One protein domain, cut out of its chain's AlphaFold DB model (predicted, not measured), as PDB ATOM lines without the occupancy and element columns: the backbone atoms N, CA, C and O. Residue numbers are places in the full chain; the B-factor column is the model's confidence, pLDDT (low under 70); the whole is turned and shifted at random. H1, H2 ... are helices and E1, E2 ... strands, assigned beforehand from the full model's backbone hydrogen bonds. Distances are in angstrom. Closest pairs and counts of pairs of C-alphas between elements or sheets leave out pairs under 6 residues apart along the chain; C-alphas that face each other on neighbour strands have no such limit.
ATOM      1  N   VAL A 101     154.413 135.677  89.569       98.38
ATOM      2  CA  VAL A 101     153.870 135.756  90.928       98.38
ATOM      3  C   VAL A 101     154.316 137.075  91.540       98.38
ATOM      4  O   VAL A 101     155.504 137.274  91.776       98.38
ATOM      5  N   SER A 102     153.362 137.969  91.766       98.00
ATOM      6  CA  SER A 102     153.552 139.258  92.423       98.00
ATOM      7  C   SER A 102     153.350 139.120  93.925       98.00
ATOM      8  O   SER A 102     152.345 138.571  94.375       98.00
ATOM      9  N   ILE A 103     154.298 139.646  94.689       98.12
ATOM     10  CA  ILE A 103     154.347 139.597  96.148       98.12
ATOM     11  C   ILE A 103     154.455 141.039  96.637       98.12
ATOM     12  O   ILE A 103     155.453 141.714  96.386       98.12
ATOM     13  N   ASN A 104     153.406 141.521  97.294       96.50
ATOM     14  CA  ASN A 104     153.303 142.898  97.791       96.50
ATOM     15  C   ASN A 104     152.806 142.976  99.244       96.50
ATOM     16  O   ASN A 104     152.781 144.055  99.828       96.50
ATOM     17  N   ASN A 105     152.442 141.841  99.842       95.19
ATOM     18  CA  ASN A 105     151.948 141.769 101.212       95.19
ATOM     19  C   ASN A 105     152.472 140.517 101.934       95.19
ATOM     20  O   ASN A 105     151.716 139.728 102.499       95.19
ATOM     21  N   ASP A 106     153.789 140.324 101.883       95.12
ATOM     22  CA  ASP A 106     154.502 139.307 102.655       95.12
ATOM     23  C   ASP A 106     155.804 139.908 103.218       95.12
ATOM     24  O   ASP A 106     156.758 140.115 102.461       95.12
ATOM     25  N   PRO A 107     155.855 140.233 104.524       90.31
ATOM     26  CA  PRO A 107     157.029 140.849 105.141       90.31
ATOM     27  C   PRO A 107     158.203 139.875 105.318       90.31
ATOM     28  O   PRO A 107     159.337 140.321 105.521       90.31
ATOM     29  N   ASP A 108     157.962 138.566 105.232       93.69
ATOM     30  CA  ASP A 108     158.976 137.528 105.426       93.69
ATOM     31  C   ASP A 108     159.627 137.116 104.102       93.69
ATOM     32  O   ASP A 108     160.746 136.596 104.085       93.69
ATOM     33  N   TYR A 109     158.977 137.409 102.974       95.31
ATOM     34  CA  TYR A 109     159.534 137.139 101.658       95.31
ATOM     35  C   TYR A 109     160.849 137.897 101.415       95.31
ATOM     36  O   TYR A 109     160.986 139.096 101.685       95.31
ATOM     37  N   ARG A 110     161.833 137.182 100.864       94.00
ATOM     38  CA  ARG A 110     163.114 137.725 100.404       94.00
ATOM     39  C   ARG A 110     163.345 137.274  98.968       94.00
ATOM     40  O   ARG A 110     163.469 136.082  98.700       94.00
ATOM     41  N   GLY A 111     163.379 138.236  98.054       91.25
ATOM     42  CA  GLY A 111     163.685 138.031  96.647       91.25
ATOM     43  C   GLY A 111     165.190 138.007  96.358       91.25
ATOM     44  O   GLY A 111     166.016 137.976  97.279       91.25
ATOM     45  N   PRO A 112     165.568 138.050  95.069       87.50
ATOM     46  CA  PRO A 112     166.965 138.120  94.656       87.50
ATOM     47  C   PRO A 112     167.709 139.294  95.301       87.50
ATOM     48  O   PRO A 112     167.133 140.356  95.541       87.50
ATOM     49  N   ALA A 113     168.987 139.076  95.628       86.31
ATOM     50  CA  ALA A 113     169.817 139.999  96.411       86.31
ATOM     51  C   ALA A 113     169.233 140.395  97.790       86.31
ATOM     52  O   ALA A 113     169.693 141.352  98.403       86.31
ATOM     53  N   GLY A 114     168.245 139.658  98.308       91.50
ATOM     54  CA  GLY A 114     167.600 139.959  99.587       91.50
ATOM     55  C   GLY A 114     166.532 141.050  99.513       91.50
ATOM     56  O   GLY A 114     166.088 141.507 100.564       91.50
ATOM     57  N   ALA A 115     166.108 141.456  98.308       93.06
ATOM     58  CA  ALA A 115     165.049 142.445  98.121       93.06
ATOM     59  C   ALA A 115     163.771 142.055  98.887       93.06
ATOM     60  O   ALA A 115     163.345 140.899  98.854       93.06
ATOM     61  N   SER A 116     163.137 143.015  99.554       96.06
ATOM     62  CA  SER A 116     161.891 142.807 100.301       96.06
ATOM     63  C   SER A 116     160.966 144.009 100.156       96.06
ATOM     64  O   SER A 116     161.431 145.129  99.943       96.06
ATOM     65  N   VAL A 117     159.659 143.793 100.314       95.31
ATOM     66  CA  VAL A 117     158.676 144.887 100.368       95.31
ATOM     67  C   VAL A 117     159.057 145.861 101.490       95.31
ATOM     68  O   VAL A 117     159.481 145.446 102.569       95.31
ATOM     69  N   GLY A 118     158.963 147.161 101.210       95.06
ATOM     70  CA  GLY A 118     159.341 148.241 102.124       95.06
ATOM     71  C   GLY A 118     160.831 148.603 102.136       95.06
ATOM     72  O   GLY A 118     161.183 149.628 102.717       95.06
ATOM     73  N   MET A 119     161.704 147.826 101.482       96.12
ATOM     74  CA  MET A 119     163.118 148.186 101.313       96.12
ATOM     75  C   MET A 119     163.239 149.506 100.538       96.12
ATOM     76  O   MET A 119     162.562 149.682  99.524       96.12
ATOM     77  N   SER A 120     164.092 150.430 100.988       95.94
ATOM     78  CA  SER A 120     164.308 151.688 100.264       95.94
ATOM     79  C   SER A 120     165.059 151.458  98.950       95.94
ATOM     80  O   SER A 120     165.800 150.483  98.796       95.94
ATOM     81  N   GLU A 121     164.919 152.380  97.999       93.94
ATOM     82  CA  GLU A 121     165.658 152.311  96.735       93.94
ATOM     83  C   GLU A 121     167.181 152.241  96.948       93.94
ATOM     84  O   GLU A 121     167.867 151.496  96.248       93.94
ATOM     85  N   ASP A 122     167.720 152.968  97.927       93.06
ATOM     86  CA  ASP A 122     169.159 152.961  98.217       93.06
ATOM     87  C   ASP A 122     169.625 151.628  98.813       93.06
ATOM     88  O   ASP A 122     170.683 151.121  98.437       93.06
ATOM     89  N   GLN A 123     168.816 151.015  99.684       94.75
ATOM     90  CA  GLN A 123     169.080 149.666 100.190       94.75
ATOM     91  C   GLN A 123     169.064 148.639  99.055       94.75
ATOM     92  O   GLN A 123     169.953 147.789  98.986       94.75
ATOM     93  N   LEU A 124     168.107 148.750  98.130       92.88
ATOM     94  CA  LEU A 124     168.020 147.869  96.967       92.88
ATOM     95  C   LEU A 124     169.230 148.037  96.034       92.88
ATOM     96  O   LEU A 124     169.823 147.048  95.602       92.88
ATOM     97  N   LYS A 125     169.643 149.279  95.757       89.56
ATOM     98  CA  LYS A 125     170.854 149.571  94.969       89.56
ATOM     99  C   LYS A 125     172.100 148.973  95.617       89.56
ATOM    100  O   LYS A 125     172.892 148.336  94.927       89.56
ATOM    101  N   ALA A 126     172.258 149.143  96.930       90.19
ATOM    102  CA  ALA A 126     173.373 148.564  97.673       90.19
ATOM    103  C   ALA A 126     173.360 147.026  97.615       90.19
ATOM    104  O   ALA A 126     174.403 146.409  97.396       90.19
ATOM    105  N   ALA A 127     172.183 146.407  97.738       89.50
ATOM    106  CA  ALA A 127     172.014 144.963  97.616       89.50
ATOM    107  C   ALA A 127     172.412 144.440  96.224       89.50
ATOM    108  O   ALA A 127     173.142 143.452  96.116       89.50
ATOM    109  N   PHE A 128     172.010 145.132  95.153       86.94
ATOM    110  CA  PHE A 128     172.426 144.781  93.793       86.94
ATOM    111  C   PHE A 128     173.919 144.978  93.547       86.94
ATOM    112  O   PHE A 128     174.527 144.134  92.894       86.94
ATOM    113  N   ALA A 129     174.518 146.040  94.088       85.31
ATOM    114  CA  ALA A 129     175.957 146.272  93.985       85.31
ATOM    115  C   ALA A 129     176.778 145.197  94.723       85.31
ATOM    116  O   ALA A 129     177.857 144.816  94.273       85.31
ATOM    117  N   ALA A 130     176.260 144.670  95.837       86.19
ATOM    118  CA  ALA A 130     176.902 143.592  96.584       86.19
ATOM    119  C   ALA A 130     176.790 142.218  95.892       86.19
ATOM    120  O   ALA A 130     177.590 141.317  96.170       86.19
ATOM    121  N   HIS A 131     175.814 142.032  94.996       81.31
ATOM    122  CA  HIS A 131     175.627 140.767  94.296       81.31
ATOM    123  C   HIS A 131     176.707 140.567  93.228       81.31
ATOM    124  O   HIS A 131     176.865 141.354  92.298       81.31
ATOM    125  N   ARG A 132     177.435 139.449  93.306       75.56
ATOM    126  CA  ARG A 132     178.444 139.103  92.297       75.56
ATOM    127  C   ARG A 132     177.758 138.639  91.012       75.56
ATOM    128  O   ARG A 132     176.935 137.730  91.056       75.56
ATOM    129  N   GLY A 133     178.114 139.228  89.874       78.25
ATOM    130  CA  GLY A 133     177.654 138.792  88.552       78.25
ATOM    131  C   GLY A 133     177.149 139.934  87.674       78.25
ATOM    132  O   GLY A 133     176.740 140.984  88.160       78.25
ATOM    133  N   LYS A 134     177.186 139.728  86.354       82.62
ATOM    134  CA  LYS A 134     176.609 140.683  85.402       82.62
ATOM    135  C   LYS A 134     175.090 140.533  85.401       82.62
ATOM    136  O   LYS A 134     174.580 139.450  85.121       82.62
ATOM    137  N   ARG A 135     174.392 141.630  85.681       85.38
ATOM    138  CA  ARG A 135     172.931 141.729  85.597       85.38
ATOM    139  C   ARG A 135     172.528 142.418  84.298       85.38
ATOM    140  O   ARG A 135     173.310 143.184  83.733       85.38
ATOM    141  N   SER A 136     171.337 142.109  83.807       89.94
ATOM    142  CA  SER A 136     170.827 142.631  82.542       89.94
ATOM    143  C   SER A 136     169.353 142.981  82.653       89.94
ATOM    144  O   SER A 136     168.636 142.398  83.461       89.94
ATOM    145  N   GLY A 137     168.902 143.914  81.818       91.44
ATOM    146  CA  GLY A 137     167.522 144.364  81.817       91.44
ATOM    147  C   GLY A 137     167.388 145.854  81.551       91.44
ATOM    148  O   GLY A 137     168.185 146.433  80.810       91.44
ATOM    149  N   HIS A 138     166.371 146.458  82.148       93.19
ATOM    150  CA  HIS A 138     166.102 147.888  82.048       93.19
ATOM    151  C   HIS A 138     165.316 148.373  83.265       93.19
ATOM    152  O   HIS A 138     164.876 147.573  84.099       93.19
ATOM    153  N   ARG A 139     165.170 149.688  83.368       93.38
ATOM    154  CA  ARG A 139     164.346 150.336  84.373       93.38
ATOM    155  C   ARG A 139     163.393 151.301  83.688       93.38
ATOM    156  O   ARG A 139     163.837 152.184  82.964       93.38
ATOM    157  N   ASP A 140     162.115 151.180  84.000       94.12
ATOM    158  CA  ASP A 140     161.102 152.143  83.602       94.12
ATOM    159  C   ASP A 140     160.799 153.073  84.779       94.12
ATOM    160  O   ASP A 140     160.740 152.646  85.928       94.12
ATOM    161  N   SER A 141     160.633 154.362  84.515       93.38
ATOM    162  CA  SER A 141     160.186 155.354  85.495       93.38
ATOM    163  C   SER A 141     159.013 156.121  84.910       93.38
ATOM    164  O   SER A 141     159.059 156.523  83.748       93.38
ATOM    165  N   TYR A 142     157.952 156.301  85.688       92.56
ATOM    166  CA  TYR A 142     156.733 156.947  85.220       92.56
ATOM    167  C   TYR A 142     155.863 157.422  86.383       92.56
ATOM    168  O   TYR A 142     156.095 157.058  87.531       92.56
ATOM    169  N   VAL A 143     154.847 158.235  86.100       90.62
ATOM    170  CA  VAL A 143     153.808 158.596  87.074       90.62
ATOM    171  C   VAL A 143     152.528 157.870  86.694       90.62
ATOM    172  O   VAL A 143     151.929 158.189  85.666       90.62
ATOM    173  N   ALA A 144     152.124 156.889  87.500       88.06
ATOM    174  CA  ALA A 144     150.819 156.253  87.381       88.06
ATOM    175  C   ALA A 144     149.753 157.196  87.938       88.06
ATOM    176  O   ALA A 144     149.919 157.750  89.021       88.06
ATOM    177  N   ILE A 145     148.666 157.392  87.204       85.12
ATOM    178  CA  ILE A 145     147.537 158.203  87.648       85.12
ATOM    179  C   ILE A 145     146.304 157.317  87.634       85.12
ATOM    180  O   ILE A 145     145.795 156.981  86.562       85.12
ATOM    181  N   GLU A 146     145.838 156.952  88.822       83.56
ATOM    182  CA  GLU A 146     144.609 156.195  89.026       83.56
ATOM    183  C   GLU A 146     143.562 157.119  89.649       83.56
ATOM    184  O   GLU A 146     143.712 157.609  90.773       83.56
ATOM    185  N   LYS A 147     142.488 157.395  88.899       81.19
ATOM    186  CA  LYS A 147     141.489 158.423  89.245       81.19
ATOM    187  C   LYS A 147     142.147 159.796  89.467       81.19
ATOM    188  O   LYS A 147     142.518 160.458  88.503       81.19
ATOM    189  N   THR A 148     142.268 160.234  90.721       73.75
ATOM    190  CA  THR A 148     142.892 161.505  91.131       73.75
ATOM    191  C   THR A 148     144.238 161.312  91.820       73.75
ATOM    192  O   THR A 148     144.877 162.299  92.173       73.75
ATOM    193  N   ASN A 149     144.653 160.066  92.055       80.62
ATOM    194  CA  ASN A 149     145.890 159.763  92.755       80.62
ATOM    195  C   ASN A 149     147.004 159.606  91.735       80.62
ATOM    196  O   ASN A 149     146.964 158.710  90.893       80.62
ATOM    197  N   GLU A 150     147.997 160.476  91.828       86.94
ATOM    198  CA  GLU A 150     149.260 160.286  91.136       86.94
ATOM    199  C   GLU A 150     150.162 159.413  92.008       86.94
ATOM    200  O   GLU A 150     150.057 159.416  93.232       86.94
ATOM    201  N   THR A 151     151.018 158.605  91.404       88.06
ATOM    202  CA  THR A 151     152.015 157.800  92.106       88.06
ATOM    203  C   THR A 151     153.230 157.683  91.199       88.06
ATOM    204  O   THR A 151     153.178 156.992  90.181       88.06
ATOM    205  N   PRO A 152     154.324 158.392  91.516       92.56
ATOM    206  CA  PRO A 152     155.604 158.144  90.882       92.56
ATOM    207  C   PRO A 152     156.046 156.704  91.154       92.56
ATOM    208  O   PRO A 152     156.136 156.274  92.306       92.56
ATOM    209  N   THR A 153     156.349 155.982  90.083       92.81
ATOM    210  CA  THR A 153     156.684 154.560  90.082       92.81
ATOM    211  C   THR A 153     157.981 154.330  89.315       92.81
ATOM    212  O   THR A 153     158.301 155.040  88.355       92.81
ATOM    213  N   ARG A 154     158.761 153.344  89.759       93.62
ATOM    214  CA  ARG A 154     159.969 152.859  89.089       93.62
ATOM    215  C   ARG A 154     159.904 151.338  89.017       93.62
ATOM    216  O   ARG A 154     159.938 150.688  90.055       93.62
ATOM    217  N   ASP A 155     159.877 150.791  87.813       94.19
ATOM    218  CA  ASP A 155     159.874 149.352  87.568       94.19
ATOM    219  C   ASP A 155     161.273 148.912  87.152       94.19
ATOM    220  O   ASP A 155     161.808 149.368  86.144       94.19
ATOM    221  N   ILE A 156     161.888 148.022  87.921       94.06
ATOM    222  CA  ILE A 156     163.187 147.430  87.606       94.06
ATOM    223  C   ILE A 156     162.945 146.035  87.035       94.06
ATOM    224  O   ILE A 156     162.466 145.157  87.748       94.06
ATOM    225  N   TYR A 157     163.307 145.813  85.772       94.19
ATOM    226  CA  TYR A 157     163.152 144.529  85.087       94.19
ATOM    227  C   TYR A 157     164.477 143.792  85.011       94.19
ATOM    228  O   TYR A 157     165.290 144.066  84.127       94.19
ATOM    229  N   ASP A 158     164.685 142.850  85.919       92.25
ATOM    230  CA  ASP A 158     165.881 142.028  85.972       92.25
ATOM    231  C   ASP A 158     165.720 140.763  85.132       92.25
ATOM    232  O   ASP A 158     165.026 139.812  85.501       92.25
ATOM    233  N   MET A 159     166.388 140.739  83.984       91.81
ATOM    234  CA  MET A 159     166.358 139.591  83.081       91.81
ATOM    235  C   MET A 159     167.279 138.456  83.534       91.81
ATOM    236  O   MET A 159     167.153 137.348  83.012       91.81
ATOM    237  N   THR A 160     168.208 138.718  84.457       89.81
ATOM    238  CA  THR A 160     169.160 137.724  84.961       89.81
ATOM    239  C   THR A 160     168.495 136.812  85.986       89.81
ATOM    240  O   THR A 160     168.612 135.596  85.860       89.81
ATOM    241  N   ASP A 161     167.752 137.386  86.935       90.38
ATOM    242  CA  ASP A 161     167.023 136.628  87.967       90.38
ATOM    243  C   ASP A 161     165.521 136.465  87.655       90.38
ATOM    244  O   ASP A 161     164.755 135.987  88.492       90.38
ATOM    245  N   HIS A 162     165.092 136.888  86.460       93.94
ATOM    246  CA  HIS A 162     163.695 136.931  86.008       93.94
ATOM    247  C   HIS A 162     162.739 137.529  87.048       93.94
ATOM    248  O   HIS A 162     161.675 136.978  87.343       93.94
ATOM    249  N   VAL A 163     163.109 138.692  87.584       94.81
ATOM    250  CA  VAL A 163     162.309 139.421  88.571       94.81
ATOM    251  C   VAL A 163     161.978 140.822  88.062       94.81
ATOM    252  O   VAL A 163     162.807 141.488  87.453       94.81
ATOM    253  N   MET A 164     160.756 141.278  88.313       96.44
ATOM    254  CA  MET A 164     160.391 142.690  88.241       96.44
ATOM    255  C   MET A 164     160.250 143.218  89.668       96.44
ATOM    256  O   MET A 164     159.595 142.585  90.493       96.44
ATOM    257  N   ILE A 165     160.848 144.365  89.971       96.12
ATOM    258  CA  ILE A 165     160.702 145.036  91.265       96.12
ATOM    259  C   ILE A 165     160.088 146.403  91.015       96.12
ATOM    260  O   ILE A 165     160.680 147.232  90.330       96.12
ATOM    261  N   GLU A 166     158.902 146.617  91.565       95.69
ATOM    262  CA  GLU A 166     158.212 147.900  91.531       95.69
ATOM    263  C   GLU A 166     158.603 148.697  92.776       95.69
ATOM    264  O   GLU A 166     158.563 148.188  93.903       95.69
ATOM    265  N   LEU A 167     158.989 149.951  92.571       95.44
ATOM    266  CA  LEU A 167     159.140 150.937  93.624       95.44
ATOM    267  C   LEU A 167     158.095 152.028  93.442       95.44
ATOM    268  O   LEU A 167     157.921 152.543  92.339       95.44
ATOM    269  N   ALA A 168     157.482 152.447  94.541       94.38
ATOM    270  CA  ALA A 168     156.566 153.577  94.574       94.38
ATOM    271  C   ALA A 168     157.122 154.669  95.492       94.38
ATOM    272  O   ALA A 168     157.743 154.377  96.521       94.38
ATOM    273  N   ALA A 169     156.910 155.930  95.119       93.56
ATOM    274  CA  ALA A 169     157.199 157.050  96.005       93.56
ATOM    275  C   ALA A 169     156.253 157.024  97.214       93.56
ATOM    276  O   ALA A 169     155.046 156.828  97.066       93.56
ATOM    277  N   ALA A 170     156.791 157.273  98.409       86.00
ATOM    278  CA  ALA A 170     156.003 157.309  99.645       86.00
ATOM    279  C   ALA A 170     154.948 158.435  99.661       86.00
ATOM    280  O   ALA A 170     153.953 158.347 100.378       86.00
ATOM    281  N   ASN A 171     155.170 159.498  98.882       82.19
ATOM    282  CA  ASN A 171     154.240 160.605  98.708       82.19
ATOM    283  C   ASN A 171     154.342 161.148  97.278       82.19
ATOM    284  O   ASN A 171     155.405 161.575  96.846       82.19
ATOM    285  N   ALA A 172     153.229 161.162  96.553       77.44
ATOM    286  CA  ALA A 172     153.196 161.615  95.168       77.44
ATOM    287  C   ALA A 172     153.304 163.135  94.988       77.44
ATOM    288  O   ALA A 172     153.702 163.593  93.923       77.44
ATOM    289  N   ASN A 173     152.971 163.908  96.025       77.75
ATOM    290  CA  ASN A 173     153.001 165.372  95.984       77.75
ATOM    291  C   ASN A 173     154.361 165.956  96.394       77.75
ATOM    292  O   ASN A 173     154.541 167.171  96.342       77.75
ATOM    293  N   ASP A 174     155.300 165.114  96.833       82.94
ATOM    294  CA  ASP A 174     156.639 165.529  97.236       82.94
ATOM    295  C   ASP A 174     157.668 165.026  96.206       82.94
ATOM    296  O   ASP A 174     157.915 163.821  96.123       82.94
ATOM    297  N   PRO A 175     158.295 165.918  95.415       78.50
ATOM    298  CA  PRO A 175     159.291 165.524  94.419       78.50
ATOM    299  C   PRO A 175     160.564 164.926  95.038       78.50
ATOM    300  O   PRO A 175     161.361 164.322  94.320       78.50
ATOM    301  N   LEU A 176     160.768 165.093  96.350       87.06
ATOM    302  CA  LEU A 176     161.873 164.516  97.112       87.06
ATOM    303  C   LEU A 176     161.455 163.263  97.894       87.06
ATOM    304  O   LEU A 176     162.276 162.719  98.638       87.06
ATOM    305  N   ALA A 177     160.214 162.789  97.730       88.38
ATOM    306  CA  ALA A 177     159.739 161.606  98.426       88.38
ATOM    307  C   ALA A 177     160.643 160.399  98.129       88.38
ATOM    308  O   ALA A 177     160.958 160.120  96.964       88.38
ATOM    309  N   PRO A 178     161.041 159.641  99.163       93.06
ATOM    310  CA  PRO A 178     161.811 158.432  98.958       93.06
ATOM    311  C   PRO A 178     160.966 157.381  98.235       93.06
ATOM    312  O   PRO A 178     159.749 157.284  98.426       93.06
ATOM    313  N   PHE A 179     161.642 156.566  97.432       95.25
ATOM    314  CA  PHE A 179     161.066 155.382  96.810       95.25
ATOM    315  C   PHE A 179     161.354 154.156  97.670       95.25
ATOM    316  O   PHE A 179     162.484 153.960  98.131       95.25
ATOM    317  N   SER A 180     160.343 153.306  97.817       96.25
ATOM    318  CA  SER A 180     160.464 152.007  98.476       96.25
ATOM    319  C   SER A 180     159.855 150.920  97.606       96.25
ATOM    320  O   SER A 180     158.938 151.179  96.828       96.25
ATOM    321  N   VAL A 181     160.355 149.695  97.749       96.44
ATOM    322  CA  VAL A 181     159.821 148.513  97.069       96.44
ATOM    323  C   VAL A 181     158.362 148.301  97.482       96.44
ATOM    324  O   VAL A 181     158.087 148.007  98.647       96.44
ATOM    325  N   SER A 182     157.435 148.433  96.534       95.75
ATOM    326  CA  SER A 182     156.002 148.177  96.725       95.75
ATOM    327  C   SER A 182     155.641 146.732  96.389       95.75
ATOM    328  O   SER A 182     154.778 146.140  97.035       95.75
ATOM    329  N   GLN A 183     156.313 146.148  95.396       97.12
ATOM    330  CA  GLN A 183     156.026 144.806  94.911       97.12
ATOM    331  C   GLN A 183     157.279 144.150  94.336       97.12
ATOM    332  O   GLN A 183     158.094 144.784  93.665       97.12
ATOM    333  N   ILE A 184     157.396 142.844  94.551       97.94
ATOM    334  CA  ILE A 184     158.389 141.996  93.897       97.94
ATOM    335  C   ILE A 184     157.645 140.929  93.109       97.94
ATOM    336  O   ILE A 184     156.831 140.195  93.664       97.94
ATOM    337  N   THR A 185     157.935 140.815  91.821       98.38
ATOM    338  CA  THR A 185     157.288 139.863  90.926       98.38
ATOM    339  C   THR A 185     158.312 138.908  90.340       98.38
ATOM    340  O   THR A 185     159.102 139.286  89.478       98.38
ATOM    341  N   ILE A 186     158.282 137.648  90.774       97.56
ATOM    342  CA  ILE A 186     159.057 136.576  90.138       97.56
ATOM    343  C   ILE A 186     158.338 136.115  88.875       97.56
ATOM    344  O   ILE A 186     157.115 135.962  88.867       97.56
ATOM    345  N   ALA A 187     159.070 135.884  87.795       97.94
ATOM    346  CA  ALA A 187     158.485 135.556  86.504       97.94
ATOM    347  C   ALA A 187     159.350 134.562  85.726       97.94
ATOM    348  O   ALA A 187     160.500 134.308  86.053       97.94
ATOM    349  N   ASN A 188     158.782 133.956  84.686       96.81
ATOM    350  CA  ASN A 188     159.585 133.351  83.624       96.81
ATOM    351  C   ASN A 188     159.735 134.352  82.467       96.81
ATOM    352  O   ASN A 188     159.220 135.471  82.512       96.81
ATOM    353  N   SER A 189     160.404 133.960  81.383       95.31
ATOM    354  CA  SER A 189     160.591 134.853  80.231       95.31
ATOM    355  C   SER A 189     159.277 135.331  79.596       95.31
ATOM    356  O   SER A 189     159.227 136.444  79.078       95.31
ATOM    357  N   ALA A 190     158.218 134.514  79.616       95.19
ATOM    358  CA  ALA A 190     156.899 134.934  79.142       95.19
ATOM    359  C   ALA A 190     156.259 135.943  80.105       95.19
ATOM    360  O   ALA A 190     155.760 136.969  79.654       95.19
ATOM    361  N   GLY A 191     156.364 135.702  81.414       96.44
ATOM    362  CA  GLY A 191     155.902 136.615  82.454       96.44
ATOM    363  C   GLY A 191     156.586 137.975  82.389       96.44
ATOM    364  O   GLY A 191     155.896 138.984  82.373       96.44
ATOM    365  N   ILE A 192     157.913 138.035  82.235       95.94
ATOM    366  CA  ILE A 192     158.612 139.321  82.088       95.94
ATOM    367  C   ILE A 192     158.133 140.081  80.844       95.94
ATOM    368  O   ILE A 192     157.914 141.290  80.909       95.94
ATOM    369  N   ARG A 193     157.922 139.396  79.710       94.81
ATOM    370  CA  ARG A 193     157.352 140.039  78.512       94.81
ATOM    371  C   ARG A 193     155.932 140.548  78.753       94.81
ATOM    372  O   ARG A 193     155.614 141.642  78.303       94.81
ATOM    373  N   LEU A 194     155.107 139.777  79.460       94.62
ATOM    374  CA  LEU A 194     153.743 140.165  79.811       94.62
ATOM    375  C   LEU A 194     153.727 141.395  80.728       94.62
ATOM    376  O   LEU A 194     153.005 142.344  80.446       94.62
ATOM    377  N   LEU A 195     154.558 141.416  81.772       94.75
ATOM    378  CA  LEU A 195     154.678 142.541  82.705       94.75
ATOM    379  C   LEU A 195     155.133 143.817  81.987       94.75
ATOM    380  O   LEU A 195     154.518 144.867  82.142       94.75
ATOM    381  N   ASN A 196     156.140 143.704  81.117       92.75
ATOM    382  CA  ASN A 196     156.556 144.796  80.233       92.75
ATOM    383  C   ASN A 196     155.415 145.293  79.341       92.75
ATOM    384  O   ASN A 196     155.257 146.492  79.110       92.75
ATOM    385  N   ALA A 197     154.624 144.369  78.800       92.75
ATOM    386  CA  ALA A 197     153.502 144.722  77.952       92.75
ATOM    387  C   ALA A 197     152.383 145.415  78.741       92.75
ATOM    388  O   ALA A 197     151.787 146.350  78.213       92.75
ATOM    389  N   PHE A 198     152.137 145.035  80.000       91.06
ATOM    390  CA  PHE A 198     151.214 145.753  80.880       91.06
ATOM    391  C   PHE A 198     151.676 147.183  81.149       91.06
ATOM    392  O   PHE A 198     150.880 148.103  80.968       91.06
ATOM    393  N   THR A 199     152.950 147.403  81.482       89.25
ATOM    394  CA  THR A 199     153.486 148.761  81.674       89.25
ATOM    395  C   THR A 199     153.332 149.597  80.405       89.25
ATOM    396  O   THR A 199     152.770 150.691  80.446       89.25
ATOM    397  N   LYS A 200     153.673 149.047  79.234       90.19
ATOM    398  CA  LYS A 200     153.452 149.726  77.944       90.19
ATOM    399  C   LYS A 200     151.976 149.977  77.638       90.19
ATOM    400  O   LYS A 200     151.635 151.006  77.066       90.19
ATOM    401  N   ALA A 201     151.084 149.068  78.017       89.25
ATOM    402  CA  ALA A 201     149.650 149.256  77.845       89.25
ATOM    403  C   ALA A 201     149.106 150.385  78.737       89.25
ATOM    404  O   ALA A 201     148.247 151.140  78.281       89.25
ATOM    405  N   ARG A 202     149.638 150.556  79.958       87.00
ATOM    406  CA  ARG A 202     149.347 151.724  80.814       87.00
ATOM    407  C   ARG A 202     149.830 153.019  80.156       87.00
ATOM    408  O   ARG A 202     149.071 153.979  80.079       87.00
ATOM    409  N   VAL A 203     151.052 153.017  79.616       87.06
ATOM    410  CA  VAL A 203     151.627 154.153  78.866       87.06
ATOM    411  C   VAL A 203     150.772 154.534  77.662       87.06
ATOM    412  O   VAL A 203     150.513 155.709  77.430       87.06
ATOM    413  N   ASN A 204     150.268 153.542  76.935       88.31
ATOM    414  CA  ASN A 204     149.442 153.753  75.750       88.31
ATOM    415  C   ASN A 204     147.964 154.056  76.066       88.31
ATOM    416  O   ASN A 204     147.155 154.104  75.142       88.31
ATOM    417  N   GLY A 205     147.588 154.226  77.340       85.75
ATOM    418  CA  GLY A 205     146.215 154.554  77.739       85.75
ATOM    419  C   GLY A 205     145.197 153.443  77.463       85.75
ATOM    420  O   GLY A 205     144.023 153.725  77.251       85.75
ATOM    421  N   LEU A 206     145.634 152.178  77.432       87.81
ATOM    422  CA  LEU A 206     144.737 151.037  77.202       87.81
ATOM    423  C   LEU A 206     143.960 150.626  78.459       87.81
ATOM    424  O   LEU A 206     142.990 149.877  78.357       87.81
ATOM    425  N   TYR A 207     144.386 151.085  79.635       84.50
ATOM    426  CA  TYR A 207     143.649 150.887  80.878       84.50
ATOM    427  C   TYR A 207     142.565 151.966  81.005       84.50
ATOM    428  O   TYR A 207     142.879 153.144  80.846       84.50
ATOM    429  N   PRO A 208     141.311 151.604  81.327       79.56
ATOM    430  CA  PRO A 208     140.220 152.576  81.409       79.56
ATOM    431  C   PRO A 208     140.410 153.591  82.546       79.56
ATOM    432  O   PRO A 208     140.062 154.756  82.387       79.56
ATOM    433  N   ASP A 209     141.004 153.159  83.663       82.12
ATOM    434  CA  ASP A 209     141.089 153.947  84.901       82.12
ATOM    435  C   ASP A 209     142.517 154.378  85.268       82.12
ATOM    436  O   ASP A 209     142.721 155.055  86.278       82.12
ATOM    437  N   VAL A 210     143.506 153.987  84.456       82.62
ATOM    438  CA  VAL A 210     144.923 154.277  84.694       82.62
ATOM    439  C   VAL A 210     145.516 154.939  83.464       82.62
ATOM    440  O   VAL A 210     145.520 154.367  82.374       82.62
ATOM    441  N   ARG A 211     146.089 156.121  83.663       84.12
ATOM    442  CA  ARG A 211     146.933 156.796  82.670       84.12
ATOM    443  C   ARG A 211     148.343 156.959  83.219       84.12
ATOM    444  O   ARG A 211     148.558 156.880  84.427       84.12
ATOM    445  N   VAL A 212     149.295 157.194  82.329       87.62
ATOM    446  CA  VAL A 212     150.702 157.354  82.691       87.62
ATOM    447  C   VAL A 212     151.254 158.645  82.109       87.62
ATOM    448  O   VAL A 212     151.045 158.931  80.934       87.62
ATOM    449  N   ASN A 213     152.006 159.382  82.925       88.19
ATOM    450  CA  ASN A 213     152.774 160.552  82.507       88.19
ATOM    451  C   ASN A 213     154.281 160.309  82.664       88.19
ATOM    452  O   ASN A 213     154.709 159.490  83.479       88.19
ATOM    453  N   ASN A 214     155.080 161.075  81.914       87.94
ATOM    454  CA  ASN A 214     156.540 161.161  82.058       87.94
ATOM    455  C   ASN A 214     157.258 159.802  82.014       87.94
ATOM    456  O   ASN A 214     158.174 159.559  82.794       87.94
ATOM    457  N   PHE A 215     156.823 158.913  81.118       92.44
ATOM    458  CA  PHE A 215     157.458 157.611  80.945       92.44
ATOM    459  C   PHE A 215     158.879 157.758  80.390       92.44
ATOM    460  O   PHE A 215     159.089 158.362  79.337       92.44
ATOM    461  N   VAL A 216     159.839 157.152  81.083       93.12
ATOM    462  CA  VAL A 216     161.241 157.048  80.680       93.12
ATOM    463  C   VAL A 216     161.676 155.599  80.857       93.12
ATOM    464  O   VAL A 216     161.489 155.035  81.931       93.12
ATOM    465  N   SER A 217     162.275 155.014  79.819       92.06
ATOM    466  CA  SER A 217     162.881 153.682  79.871       92.06
ATOM    467  C   SER A 217     164.392 153.818  79.736       92.06
ATOM    468  O   SER A 217     164.894 154.310  78.722       92.06
ATOM    469  N   GLU A 218     165.118 153.424  80.774       91.12
ATOM    470  CA  GLU A 218     166.572 153.509  80.863       91.12
ATOM    471  C   GLU A 218     167.183 152.104  80.809       91.12
ATOM    472  O   GLU A 218     166.582 151.144  81.302       91.12
ATOM    473  N   PRO A 219     168.393 151.938  80.240       86.06
ATOM    474  CA  PRO A 219     169.092 150.660  80.310       86.06
ATOM    475  C   PRO A 219     169.300 150.237  81.768       86.06
ATOM    476  O   PRO A 219     169.256 151.067  82.678       86.06
ATOM    477  N   TRP A 220     169.559 148.941  81.982       78.19
ATOM    478  CA  TRP A 220     169.839 148.411  83.315       78.19
ATOM    479  C   TRP A 220     170.827 149.323  84.049       78.19
ATOM    480  O   TRP A 220     171.877 149.636  83.470       78.19
TER     481      TRP A 220
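AT A GLANCE: This is residues 101 to 220 of the 224 residues of an uncharacterized protein of Candidatus Eremiobacter sp. RRmetagenome_bin22 (UniProt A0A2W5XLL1). What is the main picture? A twisted wall of six antiparallel strands has the long helix H2 packed along one face, while the shorter helix H1 packs by its first residues, 121 to 124, near E5 and E4 on the opposite face. How is it made up? The printed part has 120 residues, with elements in the order E1 H1 E2 E3 E4 E5 H2 E6, sheet order E1 E5 E4 E3 E2 E6, and a mixed class of helices and strands. How large is its outline? It is compact and rounded, with a radius of gyration of the C-alphas of 13.9 A and spans of 40 by 32 by 27 A.

IN THESE COORDINATES: Where are the strands? E1 is residues 101 to 103, 6.5 A long, from C-alpha 101 at (153.870, 135.756, 90.928); E5 is 179 to 187, 22.5 A, and E4 is 163 to 169, 19.8 A. E3 is 149 to 158, 27.6 A; E2 is 137 to 146, 26.8 A; E6 is 210 to 219, 24.8 A, ending at C-alpha 219 (169.092, 150.660, 80.310). Which strands bend? E2 bends by 55 degrees at residue 143, E5 by 52 degrees at 182 and E6 by 68 degrees at 213. Where are the helices? H2 is residues 189 to 203, 21.3 A, from C-alpha 189 at (160.591, 134.853, 80.231), and H1 is residues 121 to 130, 14.2 A.

HOW THE PARTS SIT: How is the sheet joined? E2, E3, E4 and E5 form a meander, each strand the antiparallel neighbour of the one before, in three hairpins: N 151 and O 144 are 2.8 A apart, N 156 and O 165 2.8 A, and N 164 and O 185 2.8 A, within hydrogen-bond range. The edge strands are antiparallel to their neighbours too: N 103 of E1 and O 184 of E5 are 2.8 A apart, and N 141 of E2 and O 216 of E6 2.8 A. Where are the helices? H2 is on the sheet at a height of 7.6 A, only just over E4 with 3 of its C-alphas, and along it at 1 degrees on the local plane; its closest C-alphas to E6 are those of Val 203 and Val 212, 5.1 A. H1 is on the opposite face at a height of 10.5 A, over E5 and along it at 19 degrees on the local plane, the closest C-alphas being those of Glu 121 and Ser 180, 5.5 A. Are the helix backbones complete? Every O i to N i+4 pair in H1 and H2 is within hydrogen-bond range.

THE WHOLE: How far does it reach? The two C-alphas farthest apart are those of Arg 132 and Thr 148, 42.0 A. Is anything cut or long? The printed part has no cut, and the link from E1 to H1, residues 104 to 120, is long. How confident is the model? The mean pLDDT of the printed part is 90.5, and no printed residue is under 70.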